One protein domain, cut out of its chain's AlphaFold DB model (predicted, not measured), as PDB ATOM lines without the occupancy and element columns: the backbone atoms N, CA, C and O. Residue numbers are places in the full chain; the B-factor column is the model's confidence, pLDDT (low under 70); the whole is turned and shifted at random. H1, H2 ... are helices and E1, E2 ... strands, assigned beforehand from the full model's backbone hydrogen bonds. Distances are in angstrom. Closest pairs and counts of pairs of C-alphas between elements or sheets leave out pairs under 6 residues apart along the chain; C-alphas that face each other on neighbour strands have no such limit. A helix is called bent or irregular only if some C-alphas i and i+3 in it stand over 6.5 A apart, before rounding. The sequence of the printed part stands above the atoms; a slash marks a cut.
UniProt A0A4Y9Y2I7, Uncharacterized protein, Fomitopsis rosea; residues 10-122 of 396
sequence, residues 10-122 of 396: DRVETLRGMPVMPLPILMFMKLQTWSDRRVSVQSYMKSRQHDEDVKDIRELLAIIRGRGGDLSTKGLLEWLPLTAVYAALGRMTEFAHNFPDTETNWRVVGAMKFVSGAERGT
ATOM      1  N   ASP A  10     -32.577 -89.050  71.879       90.19
ATOM      2  CA  ASP A  10     -32.813 -90.486  72.100       90.19
ATOM      3  C   ASP A  10     -32.934 -91.294  70.799       90.19
ATOM      4  O   ASP A  10     -32.912 -92.523  70.826       90.19
ATOM      5  N   ARG A  11     -33.063 -90.616  69.654       87.69
ATOM      6  CA  ARG A  11     -33.166 -91.235  68.328       87.69
ATOM      7  C   ARG A  11     -31.875 -91.175  67.534       87.69
ATOM      8  O   ARG A  11     -31.792 -91.816  66.492       87.69
ATOM      9  N   VAL A  12     -30.868 -90.451  68.013       90.06
ATOM     10  CA  VAL A  12     -29.542 -90.445  67.397       90.06
ATOM     11  C   VAL A  12     -28.936 -91.840  67.547       90.06
ATOM     12  O   VAL A  12     -28.708 -92.327  68.653       90.06
ATOM     13  N   GLU A  13     -28.693 -92.508  66.423       88.19
ATOM     14  CA  GLU A  13     -28.026 -93.804  66.417       88.19
ATOM     15  C   GLU A  13     -26.529 -93.611  66.679       88.19
ATOM     16  O   GLU A  13     -25.964 -92.559  66.397       88.19
ATOM     17  N   THR A  14     -25.848 -94.631  67.197       89.06
ATOM     18  CA  THR A  14     -24.386 -94.603  67.328       89.06
ATOM     19  C   THR A  14     -23.775 -95.673  66.437       89.06
ATOM     20  O   THR A  14     -24.068 -96.859  66.583       89.06
ATOM     21  N   LEU A  15     -22.895 -95.270  65.522       80.88
ATOM     22  CA  LEU A  15     -22.130 -96.185  64.680       80.88
ATOM     23  C   LEU A  15     -20.649 -96.032  65.010       80.88
ATOM     24  O   LEU A  15     -20.048 -94.998  64.736       80.88
ATOM     25  N   ARG A  16     -20.053 -97.078  65.601       85.56
ATOM     26  CA  ARG A  16     -18.644 -97.078  66.048       85.56
ATOM     27  C   ARG A  16     -18.311 -95.912  66.992       85.56
ATOM     28  O   ARG A  16     -17.283 -95.265  66.843       85.56
ATOM     29  N   GLY A  17     -19.204 -95.625  67.936       87.38
ATOM     30  CA  GLY A  17     -19.028 -94.543  68.909       87.38
ATOM     31  C   GLY A  17     -19.316 -93.138  68.374       87.38
ATOM     32  O   GLY A  17     -19.279 -92.192  69.152       87.38
ATOM     33  N   MET A  18     -19.637 -92.982  67.085       83.00
ATOM     34  CA  MET A  18     -20.024 -91.689  66.518       83.00
ATOM     35  C   MET A  18     -21.548 -91.566  66.428       83.00
ATOM     36  O   MET A  18     -22.185 -92.500  65.924       83.00
ATOM     37  N   PRO A  19     -22.136 -90.439  66.868       89.56
ATOM     38  CA  PRO A  19     -23.547 -90.168  66.649       89.56
ATOM     39  C   PRO A  19     -23.801 -90.036  65.146       89.56
ATOM     40  O   PRO A  19     -23.146 -89.260  64.452       89.56
ATOM     41  N   VAL A  20     -24.748 -90.811  64.638       91.25
ATOM     42  CA  VAL A  20     -25.195 -90.774  63.249       91.25
ATOM     43  C   VAL A  20     -26.698 -90.541  63.214       91.25
ATOM     44  O   VAL A  20     -27.440 -90.965  64.102       91.25
ATOM     45  N   MET A  21     -27.160 -89.850  62.172       90.69
ATOM     46  CA  MET A  21     -28.595 -89.726  61.947       90.69
ATOM     47  C   MET A  21     -29.223 -91.115  61.778       90.69
ATOM     48  O   MET A  21     -28.584 -91.993  61.186       90.69
ATOM     49  N   PRO A  22     -30.471 -91.308  62.244       91.62
ATOM     50  CA  PRO A  22     -31.182 -92.553  62.015       91.62
ATOM     51  C   PRO A  22     -31.179 -92.894  60.523       91.62
ATOM     52  O   PRO A  22     -31.459 -92.031  59.682       91.62
ATOM     53  N   LEU A  23     -30.898 -94.154  60.184       91.62
ATOM     54  CA  LEU A  23     -30.822 -94.597  58.783       91.62
ATOM     55  C   LEU A  23     -32.058 -94.230  57.933       91.62
ATOM     56  O   LEU A  23     -31.877 -93.838  56.778       91.62
ATOM     57  N   PRO A  24     -33.299 -94.282  58.457       91.00
ATOM     58  CA  PRO A  24     -34.480 -93.812  57.734       91.00
ATOM     59  C   PRO A  24     -34.428 -92.329  57.357       91.00
ATOM     60  O   PRO A  24     -34.854 -91.963  56.267       91.00
ATOM     61  N   ILE A  25     -33.875 -91.470  58.217       91.25
ATOM     62  CA  ILE A  25     -33.748 -90.034  57.934       91.25
ATOM     63  C   ILE A  25     -32.721 -89.810  56.832       91.25
ATOM     64  O   ILE A  25     -32.995 -89.085  55.877       91.25
ATOM     65  N   LEU A  26     -31.579 -90.498  56.908       92.50
ATOM     66  CA  LEU A  26     -30.574 -90.476  55.844       92.50
ATOM     67  C   LEU A  26     -31.164 -90.943  54.508       92.50
ATOM     68  O   LEU A  26     -30.928 -90.311  53.479       92.50
ATOM     69  N   MET A  27     -31.985 -91.995  54.536       94.19
ATOM     70  CA  MET A  27     -32.720 -92.468  53.365       94.19
ATOM     71  C   MET A  27     -33.656 -91.390  52.807       94.19
ATOM     72  O   MET A  27     -33.632 -91.114  51.608       94.19
ATOM     73  N   PHE A  28     -34.457 -90.746  53.660       93.31
ATOM     74  CA  PHE A  28     -35.407 -89.711  53.236       93.31
ATOM     75  C   PHE A  28     -34.689 -88.507  52.619       93.31
ATOM     76  O   PHE A  28     -35.121 -87.995  51.587       93.31
ATOM     77  N   MET A  29     -33.566 -88.092  53.205       92.56
ATOM     78  CA  MET A  29     -32.742 -86.997  52.688       92.56
ATOM     79  C   MET A  29     -32.108 -87.336  51.337       92.56
ATOM     80  O   MET A  29     -32.071 -86.489  50.440       92.56
ATOM     81  N   LYS A  30     -31.632 -88.574  51.159       94.81
ATOM     82  CA  LYS A  30     -31.074 -89.032  49.880       94.81
ATOM     83  C   LYS A  30     -32.140 -89.113  48.793       94.81
ATOM     84  O   LYS A  30     -31.916 -88.603  47.699       94.81
ATOM     85  N   LEU A  31     -33.318 -89.645  49.113       94.75
ATOM     86  CA  LEU A  31     -34.467 -89.654  48.205       94.75
ATOM     87  C   LEU A  31     -34.922 -88.242  47.830       94.75
ATOM     88  O   LEU A  31     -35.235 -87.998  46.668       94.75
ATOM     89  N   GLN A  32     -34.932 -87.310  48.788       93.38
ATOM     90  CA  GLN A  32     -35.211 -85.903  48.514       93.38
ATOM     91  C   GLN A  32     -34.204 -85.316  47.531       93.38
ATOM     92  O   GLN A  32     -34.602 -84.790  46.500       93.38
ATOM     93  N   THR A  33     -32.913 -85.462  47.822       90.62
ATOM     94  CA  THR A  33     -31.844 -84.933  46.968       90.62
ATOM     95  C   THR A  33     -31.935 -85.500  45.551       90.62
ATOM     96  O   THR A  33     -31.850 -84.755  44.579       90.62
ATOM     97  N   TRP A  34     -32.168 -86.809  45.429       95.31
ATOM     98  CA  TRP A  34     -32.313 -87.475  44.140       95.31
ATOM     99  C   TRP A  34     -33.542 -86.984  43.355       95.31
ATOM    100  O   TRP A  34     -33.417 -86.703  42.163       95.31
ATOM    101  N   SER A  35     -34.701 -86.855  44.012       93.12
ATOM    102  CA  SER A  35     -35.956 -86.400  43.388       93.12
ATOM    103  C   SER A  35     -35.857 -84.930  42.955       93.12
ATOM    104  O   SER A  35     -36.098 -84.610  41.789       93.12
ATOM    105  N   ASP A  36     -35.372 -84.053  43.840       87.69
ATOM    106  CA  ASP A  36     -35.226 -82.617  43.575       87.69
ATOM    107  C   ASP A  36     -34.249 -82.365  42.398       87.69
ATOM    108  O   ASP A  36     -34.526 -81.556  41.505       87.69
ATOM    109  N   ARG A  37     -33.131 -83.109  42.324       86.81
ATOM    110  CA  ARG A  37     -32.160 -83.030  41.208       86.81
ATOM    111  C   ARG A  37     -32.709 -83.576  39.892       86.81
ATOM    112  O   ARG A  37     -32.441 -83.019  38.829       86.81
ATOM    113  N   ARG A  38     -33.493 -84.654  39.952       88.69
ATOM    114  CA  ARG A  38     -34.122 -85.262  38.773       88.69
ATOM    115  C   ARG A  38     -35.103 -84.319  38.092       88.69
ATOM    116  O   ARG A  38     -35.104 -84.245  36.867       88.69
ATOM    117  N   VAL A  39     -35.923 -83.618  38.875       77.62
ATOM    118  CA  VAL A  39     -36.921 -82.678  38.344       77.62
ATOM    119  C   VAL A  39     -36.257 -81.408  37.814       77.62
ATOM    120  O   VAL A  39     -36.665 -80.892  36.777       77.62
ATOM    121  N   SER A  40     -35.225 -80.915  38.498       69.00
ATOM    122  CA  SER A  40     -34.580 -79.648  38.137       69.00
ATOM    123  C   SER A  40     -33.668 -79.735  36.910       69.00
ATOM    124  O   SER A  40     -33.465 -78.720  36.249       69.00
ATOM    125  N   VAL A  41     -33.113 -80.909  36.579       75.12
ATOM    126  CA  VAL A  41     -32.060 -81.006  35.559       75.12
ATOM    127  C   VAL A  41     -32.233 -82.243  34.667       75.12
ATOM    128  O   VAL A  41     -31.939 -83.366  35.068       75.12
ATOM    129  N   GLN A  42     -32.596 -82.063  33.391       75.00
ATOM    130  CA  GLN A  42     -32.703 -83.188  32.440       75.00
ATOM    131  C   GLN A  42     -31.375 -83.943  32.233       75.00
ATOM    132  O   GLN A  42     -31.369 -85.155  32.001       75.00
ATOM    133  N   SER A  43     -30.232 -83.255  32.335       71.44
ATOM    134  CA  SER A  43     -28.907 -83.880  32.219       71.44
ATOM    135  C   SER A  43     -28.524 -84.716  33.446       71.44
ATOM    136  O   SER A  43     -27.658 -85.588  33.320       71.44
ATOM    137  N   TYR A  44     -29.185 -84.524  34.598       85.06
ATOM    138  CA  TYR A  44     -28.888 -85.256  35.830       85.06
ATOM    139  C   TYR A  44     -29.041 -86.760  35.629       85.06
ATOM    140  O   TYR A  44     -28.136 -87.498  35.997       85.06
ATOM    141  N   MET A  45     -30.091 -87.210  34.934       84.31
ATOM    142  CA  MET A  45     -30.335 -88.637  34.662       84.31
ATOM    143  C   MET A  45     -29.223 -89.322  33.846       84.31
ATOM    144  O   MET A  45     -29.171 -90.544  33.786       84.31
ATOM    145  N   LYS A  46     -28.334 -88.550  33.204       84.12
ATOM    146  CA  LYS A  46     -27.161 -89.047  32.456       84.12
ATOM    147  C   LYS A  46     -25.838 -88.703  33.147       84.12
ATOM    148  O   LYS A  46     -24.767 -88.843  32.547       84.12
ATOM    149  N   SER A  47     -25.908 -88.161  34.357       82.06
ATOM    150  CA  SER A  47     -24.760 -87.703  35.122       82.06
ATOM    151  C   SER A  47     -24.252 -88.803  36.041       82.06
ATOM    152  O   SER A  47     -25.001 -89.633  36.544       82.06
ATOM    153  N   ARG A  48     -22.960 -88.734  36.346       81.50
ATOM    154  CA  ARG A  48     -22.346 -89.586  37.360       81.50
ATOM    155  C   ARG A  48     -22.946 -89.368  38.757       81.50
ATOM    156  O   ARG A  48     -23.002 -90.301  39.545       81.50
ATOM    157  N   GLN A  49     -23.391 -88.146  39.056       88.19
ATOM    158  CA  GLN A  49     -24.017 -87.834  40.338       88.19
ATOM    159  C   GLN A  49     -25.312 -88.629  40.532       88.19
ATOM    160  O   GLN A  49     -25.569 -89.101  41.632       88.19
ATOM    161  N   HIS A  50     -26.092 -88.827  39.466       92.12
ATOM    162  CA  HIS A  50     -27.272 -89.685  39.514       92.12
ATOM    163  C   HIS A  50     -26.910 -91.131  39.848       92.12
ATOM    164  O   HIS A  50     -27.530 -91.717  40.732       92.12
ATOM    165  N   ASP A  51     -25.878 -91.686  39.208       89.88
ATOM    166  CA  ASP A  51     -25.415 -93.047  39.504       89.88
ATOM    167  C   ASP A  51     -24.978 -93.196  40.971       89.88
ATOM    168  O   ASP A  51     -25.261 -94.211  41.612       89.88
ATOM    169  N   GLU A  52     -24.307 -92.176  41.518       89.00
ATOM    170  CA  GLU A  52     -23.875 -92.134  42.919       89.00
ATOM    171  C   GLU A  52     -25.069 -92.012  43.882       89.00
ATOM    172  O   GLU A  52     -25.155 -92.786  44.833       89.00
ATOM    173  N   ASP A  53     -26.041 -91.143  43.596       93.56
ATOM    174  CA  ASP A  53     -27.245 -90.991  44.423       93.56
ATOM    175  C   ASP A  53     -28.093 -92.283  44.424       93.56
ATOM    176  O   ASP A  53     -28.552 -92.733  45.477       93.56
ATOM    177  N   VAL A  54     -28.246 -92.942  43.269       95.62
ATOM    178  CA  VAL A  54     -28.939 -94.242  43.146       95.62
ATOM    179  C   VAL A  54     -28.213 -95.330  43.930       95.62
ATOM    180  O   VAL A  54     -28.848 -96.140  44.615       95.62
ATOM    181  N   LYS A  55     -26.880 -95.361  43.844       94.94
ATOM    182  CA  LYS A  55     -26.057 -96.312  44.588       94.94
ATOM    183  C   LYS A  55     -26.196 -96.103  46.097       94.94
ATOM    184  O   LYS A  55     -26.436 -97.080  46.805       94.94
ATOM    185  N   ASP A  56     -26.107 -94.866  46.574       95.38
ATOM    186  CA  ASP A  56     -26.243 -94.532  47.994       95.38
ATOM    187  C   ASP A  56     -27.617 -94.949  48.541       95.38
ATOM    188  O   ASP A  56     -27.706 -95.551  49.613       95.38
ATOM    189  N   ILE A  57     -28.694 -94.690  47.789       96.62
ATOM    190  CA  ILE A  57     -30.054 -95.114  48.158       96.62
ATOM    191  C   ILE A  57     -30.133 -96.646  48.238       96.62
ATOM    192  O   ILE A  57     -30.679 -97.187  49.200       96.62
ATOM    193  N   ARG A  58     -29.545 -97.373  47.281       96.31
ATOM    194  CA  ARG A  58     -29.505 -98.847  47.314       96.31
ATOM    195  C   ARG A  58     -28.718 -99.383  48.511       96.31
ATOM    196  O   ARG A  58     -29.173-100.331  49.152       96.31
ATOM    197  N   GLU A  59     -27.571 -98.790  48.828       95.12
ATOM    198  CA  GLU A  59     -26.753 -99.193  49.977       95.12
ATOM    199  C   GLU A  59     -27.485 -98.936  51.299       95.12
ATOM    200  O   GLU A  59     -27.578 -99.841  52.129       95.12
ATOM    201  N   LEU A  60     -28.093 -97.758  51.472       94.94
ATOM    202  CA  LEU A  60     -28.910 -97.457  52.653       94.94
ATOM    203  C   LEU A  60     -30.074 -98.440  52.797       94.94
ATOM    204  O   LEU A  60     -30.340 -98.924  53.898       94.94
ATOM    205  N   LEU A  61     -30.737 -98.782  51.692       95.06
ATOM    206  CA  LEU A  61     -31.862 -99.714  51.696       95.06
ATOM    207  C   LEU A  61     -31.412-101.119  52.112       95.06
ATOM    208  O   LEU A  61     -32.077-101.771  52.919       95.06
ATOM    209  N   ALA A  62     -30.261-101.564  51.607       93.56
ATOM    210  CA  ALA A  62     -29.659-102.834  51.991       93.56
ATOM    211  C   ALA A  62     -29.266-102.861  53.477       93.56
ATOM    212  O   ALA A  62     -29.501-103.868  54.143       93.56
ATOM    213  N   ILE A  63     -28.727-101.762  54.018       91.81
ATOM    214  CA  ILE A  63     -28.374-101.656  55.443       91.81
ATOM    215  C   ILE A  63     -29.633-101.706  56.318       91.81
ATOM    216  O   ILE A  63     -29.662-102.469  57.286       91.81
ATOM    217  N   ILE A  64     -30.674-100.934  55.981       91.81
ATOM    218  CA  ILE A  64     -31.948-100.931  56.722       91.81
ATOM    219  C   ILE A  64     -32.536-102.345  56.732       91.81
ATOM    220  O   ILE A  64     -32.836-102.874  57.801       91.81
ATOM    221  N   ARG A  65     -32.594-103.001  55.565       91.19
ATOM    222  CA  ARG A  65     -33.038-104.396  55.442       91.19
ATOM    223  C   ARG A  65     -32.194-105.349  56.289       91.19
ATOM    224  O   ARG A  65     -32.748-106.178  57.004       91.19
ATOM    225  N   GLY A  66     -30.868-105.246  56.212       91.75
ATOM    226  CA  GLY A  66     -29.940-106.128  56.925       91.75
ATOM    227  C   GLY A  66     -30.046-106.026  58.448       91.75
ATOM    228  O   GLY A  66     -29.775-106.999  59.143       91.75
ATOM    229  N   ARG A  67     -30.494-104.879  58.969       90.69
ATOM    230  CA  ARG A  67     -30.759-104.675  60.400       90.69
ATOM    231  C   ARG A  67     -32.147-105.148  60.849       90.69
ATOM    232  O   ARG A  67     -32.502-104.929  62.001       90.69
ATOM    233  N   GLY A  68     -32.947-105.735  59.954       88.31
ATOM    234  CA  GLY A  68     -34.366-105.992  60.220       88.31
ATOM    235  C   GLY A  68     -35.159-104.699  60.425       88.31
ATOM    236  O   GLY A  68     -36.200-104.707  61.077       88.31
ATOM    237  N   GLY A  69     -34.641-103.578  59.913       82.25
ATOM    238  CA  GLY A  69     -35.281-102.281  60.009       82.25
ATOM    239  C   GLY A  69     -36.589-102.294  59.235       82.25
ATOM    240  O   GLY A  69     -36.613-102.551  58.032       82.25
ATOM    241  N   ASP A  70     -37.671-101.999  59.939       83.06
ATOM    242  CA  ASP A  70     -39.000-101.907  59.366       83.06
ATOM    243  C   ASP A  70     -39.418-100.434  59.329       83.06
ATOM    244  O   ASP A  70     -39.726 -99.822  60.353       83.06
ATOM    245  N   LEU A  71     -39.417 -99.856  58.128       82.94
ATOM    246  CA  LEU A  71     -39.895 -98.502  57.851       82.94
ATOM    247  C   LEU A  71     -41.411 -98.369  58.047       82.94
ATOM    248  O   LEU A  71     -41.906 -97.247  58.086       82.94
ATOM    249  N   SER A  72     -42.147 -99.477  58.201       75.38
ATOM    250  CA  SER A  72     -43.551 -99.461  58.620       75.38
ATOM    251  C   SER A  72     -43.731 -99.403  60.139       75.38
ATOM    252  O   SER A  72     -44.850 -99.177  60.608       75.38
ATOM    253  N   THR A  73     -42.658 -99.556  60.935       65.19
ATOM    254  CA  THR A  73     -42.802 -99.519  62.393       65.19
ATOM    255  C   THR A  73     -43.225 -98.144  62.878       65.19
ATOM    256  O   THR A  73     -42.576 -97.115  62.672       65.19
ATOM    257  N   LYS A  74     -44.322 -98.169  63.631       65.00
ATOM    258  CA  LYS A  74     -44.912 -97.033  64.331       65.00
ATOM    259  C   LYS A  74     -43.859 -96.221  65.100       65.00
ATOM    260  O   LYS A  74     -43.837 -95.004  64.989       65.00
ATOM    261  N   GLY A  75     -42.930 -96.888  65.788       69.06
ATOM    262  CA  GLY A  75     -41.913 -96.234  66.618       69.06
ATOM    263  C   GLY A  75     -40.869 -95.413  65.854       69.06
ATOM    264  O   GLY A  75     -40.228 -94.549  66.452       69.06
ATOM    265  N   LEU A  76     -40.692 -95.662  64.554       66.81
ATOM    266  CA  LEU A  76     -39.670 -95.023  63.725       66.81
ATOM    267  C   LEU A  76     -40.198 -93.755  63.036       66.81
ATOM    268  O   LEU A  76     -39.462 -92.784  62.877       66.81
ATOM    269  N   LEU A  77     -41.497 -93.738  62.723       74.94
ATOM    270  CA  LEU A  77     -42.207 -92.609  62.110       74.94
ATOM    271  C   LEU A  77     -43.018 -91.773  63.117       74.94
ATOM    272  O   LEU A  77     -43.586 -90.745  62.750       74.94
ATOM    273  N   GLU A  78     -43.124 -92.203  64.378       83.44
ATOM    274  CA  GLU A  78     -43.992 -91.568  65.383       83.44
ATOM    275  C   GLU A  78     -43.618 -90.110  65.673       83.44
ATOM    276  O   GLU A  78     -44.517 -89.277  65.819       83.44
ATOM    277  N   TRP A  79     -42.320 -89.809  65.717       84.94
ATOM    278  CA  TRP A  79     -41.789 -88.484  66.049       84.94
ATOM    279  C   TRP A  79     -41.614 -87.571  64.829       84.94
ATOM    280  O   TRP A  79     -41.411 -86.371  64.989       84.94
ATOM    281  N   LEU A  80     -41.728 -88.109  63.612       84.75
ATOM    282  CA  LEU A  80     -41.602 -87.314  62.399       84.75
ATOM    283  C   LEU A  80     -42.888 -86.542  62.084       84.75
ATOM    284  O   LEU A  80     -43.990 -87.082  62.252       84.75
ATOM    285  N   PRO A  81     -42.780 -85.304  61.560       86.62
ATOM    286  CA  PRO A  81     -43.919 -84.613  60.980       86.62
ATOM    287  C   PRO A  81     -44.551 -85.478  59.893       86.62
ATOM    288  O   PRO A  81     -43.868 -85.993  59.007       86.62
ATOM    289  N   LEU A  82     -45.872 -85.623  59.943       80.75
ATOM    290  CA  LEU A  82     -46.594 -86.500  59.025       80.75
ATOM    291  C   LEU A  82     -46.390 -86.081  57.558       80.75
ATOM    292  O   LEU A  82     -46.243 -86.928  56.684       80.75
ATOM    293  N   THR A  83     -46.286 -84.776  57.304       80.56
ATOM    294  CA  THR A  83     -45.946 -84.207  55.992       80.56
ATOM    295  C   THR A  83     -44.590 -84.690  55.472       80.56
ATOM    296  O   THR A  83     -44.479 -85.029  54.296       80.56
ATOM    297  N   ALA A  84     -43.576 -84.791  56.337       83.62
ATOM    298  CA  ALA A  84     -42.257 -85.307  55.971       83.62
ATOM    299  C   ALA A  84     -42.313 -86.802  55.631       83.62
ATOM    300  O   ALA A  84     -41.706 -87.235  54.652       83.62
ATOM    301  N   VAL A  85     -43.091 -87.579  56.393       84.75
ATOM    302  CA  VAL A  85     -43.309 -89.008  56.124       84.75
ATOM    303  C   VAL A  85     -44.002 -89.210  54.775       84.75
ATOM    304  O   VAL A  85     -43.535 -90.014  53.972       84.75
ATOM    305  N   TYR A  86     -45.063 -88.455  54.477       84.38
ATOM    306  CA  TYR A  86     -45.748 -88.540  53.182       84.38
ATOM    307  C   TYR A  86     -44.849 -88.147  52.011       84.38
ATOM    308  O   TYR A  86     -44.813 -88.857  51.007       84.38
ATOM    309  N   ALA A  87     -44.097 -87.052  52.144       84.88
ATOM    310  CA  ALA A  87     -43.147 -86.636  51.119       84.88
ATOM    311  C   ALA A  87     -42.080 -87.717  50.874       84.88
ATOM    312  O   ALA A  87     -41.738 -88.004  49.728       84.88
ATOM    313  N   ALA A  88     -41.585 -88.358  51.937       89.62
ATOM    314  CA  ALA A  88     -40.643 -89.464  51.822       89.62
ATOM    315  C   ALA A  88     -41.263 -90.686  51.131       89.62
ATOM    316  O   ALA A  88     -40.649 -91.223  50.211       89.62
ATOM    317  N   LEU A  89     -42.480 -91.089  51.510       88.19
ATOM    318  CA  LEU A  89     -43.189 -92.208  50.879       88.19
ATOM    319  C   LEU A  89     -43.435 -91.957  49.387       88.19
ATOM    320  O   LEU A  89     -43.157 -92.837  48.576       88.19
ATOM    321  N   GLY A  90     -43.865 -90.749  49.006       87.88
ATOM    322  CA  GLY A  90     -44.037 -90.379  47.598       87.88
ATOM    323  C   GLY A  90     -42.746 -90.541  46.791       87.88
ATOM    324  O   GLY A  90     -42.753 -91.148  45.720       87.88
ATOM    325  N   ARG A  91     -41.613 -90.095  47.348       93.50
ATOM    326  CA  ARG A  91     -40.290 -90.246  46.718       93.50
ATOM    327  C   ARG A  91     -39.789 -91.692  46.706       93.50
ATOM    328  O   ARG A  91     -39.093 -92.076  45.775       93.50
ATOM    329  N   MET A  92     -40.140 -92.511  47.700       93.19
ATOM    330  CA  MET A  92     -39.847 -93.953  47.684       93.19
ATOM    331  C   MET A  92     -40.583 -94.655  46.550       93.19
ATOM    332  O   MET A  92     -39.973 -95.427  45.813       93.19
ATOM    333  N   THR A  93     -41.878 -94.367  46.394       88.88
ATOM    334  CA  THR A  93     -42.693 -94.885  45.290       88.88
ATOM    335  C   THR A  93     -42.121 -94.454  43.945       88.88
ATOM    336  O   THR A  93     -41.936 -95.289  43.062       88.88
ATOM    337  N   GLU A  94     -41.778 -93.172  43.808       91.88
ATOM    338  CA  GLU A  94     -41.124 -92.625  42.618       91.88
ATOM    339  C   GLU A  94     -39.800 -93.347  42.317       91.88
ATOM    340  O   GLU A  94     -39.580 -93.801  41.193       91.88
ATOM    341  N   PHE A  95     -38.926 -93.499  43.314       94.75
ATOM    342  CA  PHE A  95     -37.636 -94.166  43.151       94.75
ATOM    343  C   PHE A  95     -37.807 -95.628  42.740       94.75
ATOM    344  O   PHE A  95     -37.201 -96.072  41.768       94.75
ATOM    345  N   ALA A  96     -38.671 -96.375  43.423       94.12
ATOM    346  CA  ALA A  96     -38.909 -97.776  43.102       94.12
ATOM    347  C   ALA A  96     -39.551 -97.976  41.722       94.12
ATOM    348  O   ALA A  96     -39.256 -98.965  41.058       94.12
ATOM    349  N   HIS A  97     -40.373 -97.028  41.262       90.69
ATOM    350  CA  HIS A  97     -40.890 -97.032  39.895       90.69
ATOM    351  C   HIS A  97     -39.769 -96.874  38.854       90.69
ATOM    352  O   HIS A  97     -39.774 -97.564  37.838       90.69
ATOM    353  N   ASN A  98     -38.784 -96.006  39.114       90.31
ATOM    354  CA  ASN A  98     -37.624 -95.820  38.231       90.31
ATOM    355  C   ASN A  98     -36.606 -96.975  38.335       90.31
ATOM    356  O   ASN A  98     -35.887 -97.240  37.373       90.31
ATOM    357  N   PHE A  99     -36.558 -97.676  39.473       94.25
ATOM    358  CA  PHE A  99     -35.640 -98.791  39.739       94.25
ATOM    359  C   PHE A  99     -36.391-100.029  40.260       94.25
ATOM    360  O   PHE A  99     -36.313-100.340  41.458       94.25
ATOM    361  N   PRO A 100     -37.103-100.763  39.379       92.56
ATOM    362  CA  PRO A 100     -37.956-101.888  39.777       92.56
ATOM    363  C   PRO A 100     -37.205-103.017  40.491       92.56
ATOM    364  O   PRO A 100     -37.772-103.725  41.320       92.56
ATOM    365  N   ASP A 101     -35.902-103.159  40.241       93.19
ATOM    366  CA  ASP A 101     -35.038-104.126  40.926       93.19
ATOM    367  C   ASP A 101     -34.948-103.886  42.445       93.19
ATOM    368  O   ASP A 101     -34.602-104.792  43.206       93.19
ATOM    369  N   THR A 102     -35.296-102.683  42.910       94.00
ATOM    370  CA  THR A 102     -35.314-102.335  44.335       94.00
ATOM    371  C   THR A 102     -36.642-102.649  45.027       94.00
ATOM    372  O   THR A 102     -36.694-102.652  46.258       94.00
ATOM    373  N   GLU A 103     -37.707-102.968  44.283       90.50
ATOM    374  CA  GLU A 103     -39.071-103.115  44.809       90.50
ATOM    375  C   GLU A 103     -39.169-104.163  45.927       90.50
ATOM    376  O   GLU A 103     -39.746-103.903  46.987       90.50
ATOM    377  N   THR A 104     -38.545-105.328  45.742       89.19
ATOM    378  CA  THR A 104     -38.514-106.389  46.759       89.19
ATOM    379  C   THR A 104     -37.897-105.898  48.066       89.19
ATOM    380  O   THR A 104     -38.412-106.201  49.140       89.19
ATOM    381  N   ASN A 105     -36.831-105.095  48.002       90.62
ATOM    382  CA  ASN A 105     -36.203-104.550  49.202       90.62
ATOM    383  C   ASN A 105     -37.134-103.567  49.917       90.62
ATOM    384  O   ASN A 105     -37.273-103.656  51.135       90.62
ATOM    385  N   TRP A 106     -37.820-102.698  49.171       92.00
ATOM    386  CA  TRP A 106     -38.810-101.768  49.722       92.00
ATOM    387  C   TRP A 106     -40.002-102.479  50.380       92.00
ATOM    388  O   TRP A 106     -40.507-102.013  51.402       92.00
ATOM    389  N   ARG A 107     -40.442-103.625  49.840       89.38
ATOM    390  CA  ARG A 107     -41.465-104.476  50.480       89.38
ATOM    391  C   ARG A 107     -40.963-105.097  51.778       89.38
ATOM    392  O   ARG A 107     -41.693-105.080  52.766       89.38
ATOM    393  N   VAL A 108     -39.731-105.610  51.787       89.44
ATOM    394  CA  VAL A 108     -39.137-106.247  52.973       89.44
ATOM    395  C   VAL A 108     -38.988-105.256  54.125       89.44
ATOM    396  O   VAL A 108     -39.322-105.600  55.252       89.44
ATOM    397  N   VAL A 109     -38.565-104.020  53.851       89.75
ATOM    398  CA  VAL A 109     -38.475-102.969  54.884       89.75
ATOM    399  C   VAL A 109     -39.832-102.330  55.207       89.75
ATOM    400  O   VAL A 109     -39.868-101.286  55.842       89.75
ATOM    401  N   GLY A 110     -40.951-102.883  54.734       87.62
ATOM    402  CA  GLY A 110     -42.300-102.411  55.064       87.62
ATOM    403  C   GLY A 110     -42.753-101.120  54.368       87.62
ATOM    404  O   GLY A 110     -43.910-100.735  54.521       87.62
ATOM    405  N   ALA A 111     -41.915-100.477  53.550       84.25
ATOM    406  CA  ALA A 111     -42.253 -99.213  52.882       84.25
ATOM    407  C   ALA A 111     -43.338 -99.362  51.798       84.25
ATOM    408  O   ALA A 111     -44.152 -98.467  51.594       84.25
ATOM    409  N   MET A 112     -43.384-100.509  51.112       73.06
ATOM    410  CA  MET A 112     -44.290-100.743  49.973       73.06
ATOM    411  C   MET A 112     -45.654-101.344  50.328       73.06
ATOM    412  O   MET A 112     -46.511-101.423  49.448       73.06
ATOM    413  N   LYS A 113     -45.907-101.722  51.593       68.12
ATOM    414  CA  LYS A 113     -47.247-102.186  52.021       68.12
ATOM    415  C   LYS A 113     -48.343-101.142  51.744       68.12
ATOM    416  O   LYS A 113     -49.512-101.496  51.644       68.12
ATOM    417  N   PHE A 114     -47.956 -99.880  51.562       54.22
ATOM    418  CA  PHE A 114     -48.838 -98.752  51.273       54.22
ATOM    419  C   PHE A 114     -49.104 -98.511  49.778       54.22
ATOM    420  O   PHE A 114     -50.038 -97.791  49.444       54.22
ATOM    421  N   VAL A 115     -48.307 -99.098  48.877       52.50
ATOM    422  CA  VAL A 115     -48.257 -98.704  47.455       52.50
ATOM    423  C   VAL A 115     -48.904 -99.748  46.541       52.50
ATOM    424  O   VAL A 115     -49.609 -99.393  45.604       52.50
ATOM    425  N   SER A 116     -48.747-101.043  46.834       46.84
ATOM    426  CA  SER A 116     -49.261-102.136  45.985       46.84
ATOM    427  C   SER A 116     -50.742-102.486  46.219       46.84
ATOM    428  O   SER A 116     -51.205-103.547  45.813       46.84
ATOM    429  N   GLY A 117     -51.496-101.611  46.884       48.97
ATOM    430  CA  GLY A 117     -52.919-101.789  47.165       48.97
ATOM    431  C   GLY A 117     -53.626-100.444  47.200       48.97
ATOM    432  O   GLY A 117     -54.122-100.056  48.253       48.97
ATOM    433  N   ALA A 118     -53.647 -99.736  46.069       43.75
ATOM    434  CA  ALA A 118     -54.113 -98.352  45.955       43.75
ATOM    435  C   ALA A 118     -55.576 -98.101  46.398       43.75
ATOM    436  O   ALA A 118     -55.956 -96.947  46.572       43.75
ATOM    437  N   GLU A 119     -56.372 -99.143  46.675       44.84
ATOM    438  CA  GLU A 119     -57.723 -99.005  47.254       44.84
ATOM    439  C   GLU A 119     -57.890 -99.595  48.669       44.84
ATOM    440  O   GLU A 119     -58.783 -99.180  49.411       44.84
ATOM    441  N   ARG A 120     -57.042-100.550  49.082       47.22
ATOM    442  CA  ARG A 120     -57.142-101.222  50.398       47.22
ATOM    443  C   ARG A 120     -56.099-100.731  51.403       47.22
ATOM    444  O   ARG A 120     -56.450-100.459  52.545       47.22
ATOM    445  N   GLY A 121     -54.854-100.521  50.973       47.88
ATOM    446  CA  GLY A 121     -53.779-100.004  51.828       47.88
ATOM    447  C   GLY A 121     -53.970 -98.531  52.198       47.88
ATOM    448  O   GLY A 121     -53.671 -98.127  53.320       47.88
ATOM    449  N   THR A 122     -54.562 -97.745  51.298       47.38
ATOM    450  CA  THR A 122     -55.048 -96.387  51.576       47.38
ATOM    451  C   THR A 122     -56.155 -96.401  52.619       47.38
ATOM    452  O   THR A 122     -56.114 -95.562  53.502       47.38
TER     453      THR A 122
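This is residues 10 to 122 of the 396 residues of an uncharacterized protein of Fomitopsis rosea (UniProt A0A4Y9Y2I7). A helical hairpin, H1 and H2, is crossed by H4 on one side of H1, and the short H5 folds back from H4 beside one end of H2; these four helices make the core. A small strand hairpin, E1 and E2, lies off the beginning of H1, and a tail of low confidence, residues 115 to 122, leads away past H6. The printed part has 113 residues with two named strands and then six named helices, E1, E2 and H1 to H6; the antiparallel sheet has the order E1 - E2, and the class is mostly helix. The whole is compact, with a radius of gyration of the C-alphas of 14.3 A and spans of 42 by 40 by 25 A.

E1, residues 13 to 15, and E2, residues 18 to 20, form an antiparallel hairpin at 132 degrees, with N 15 and O 18 at 2.9 A and N 20 and O 13 at 2.8 A, within hydrogen-bond range. H1, residues 23 to 40, and H2, residues 48 to 66, touch as a helical hairpin at a shallow tilt of 25 degrees, opposite ways; their closest C-alphas are those of Trp 34 and Asp 53, 6.2 A apart. H3, residues 74 to 77, is close to but not clearly touching H4, residues 82 to 98. H4 touches H1 at a steep tilt of 65 degrees, the same way, H4 with residues 88 to 95 alone and H1 with residues 28 to 35 alone; the closest C-alphas, of Phe 28 and Ala 88, are 5.4 A apart. H2 and H4 are apart. H5, residues 100 to 108, touches residues 58 to 65 of H2 at a shallow tilt of 27 degrees, the same way, closest at the C-alphas of Arg 65 and Val 108, 6.8 A. H4 and H5 only just touch, and only at the corner, with 3 pairs of C-alphas within 8 A. In H1, H2 and H4 every O i to N i+4 pair is within hydrogen-bond range, in H5 3 of 5; H3 and H6, residues 111 to 114, are too short for such a pair.

E1 begins at C-alpha 13, (-28.026, -93.804, 66.417). H1 measures 25.8 A, H2 26.7 A, H4 24.5 A and H5 13.9 A from first to last C-alpha. H5 is irregular, with C-alphas 101 and 104 7.2 A apart, and H6 only just, with C-alphas 111 and 114 6.8 A apart. H6 ends at C-alpha 114, (-48.838, -98.752, 51.273).

The two C-alphas farthest apart, of Gly 17 and Glu 119, are 44.6 A apart. The printed part has no cut, and no link is long. The mean pLDDT of the printed part is 84.2; residue 40, residues 73 to 76 and residues 113 to 122 are under 70.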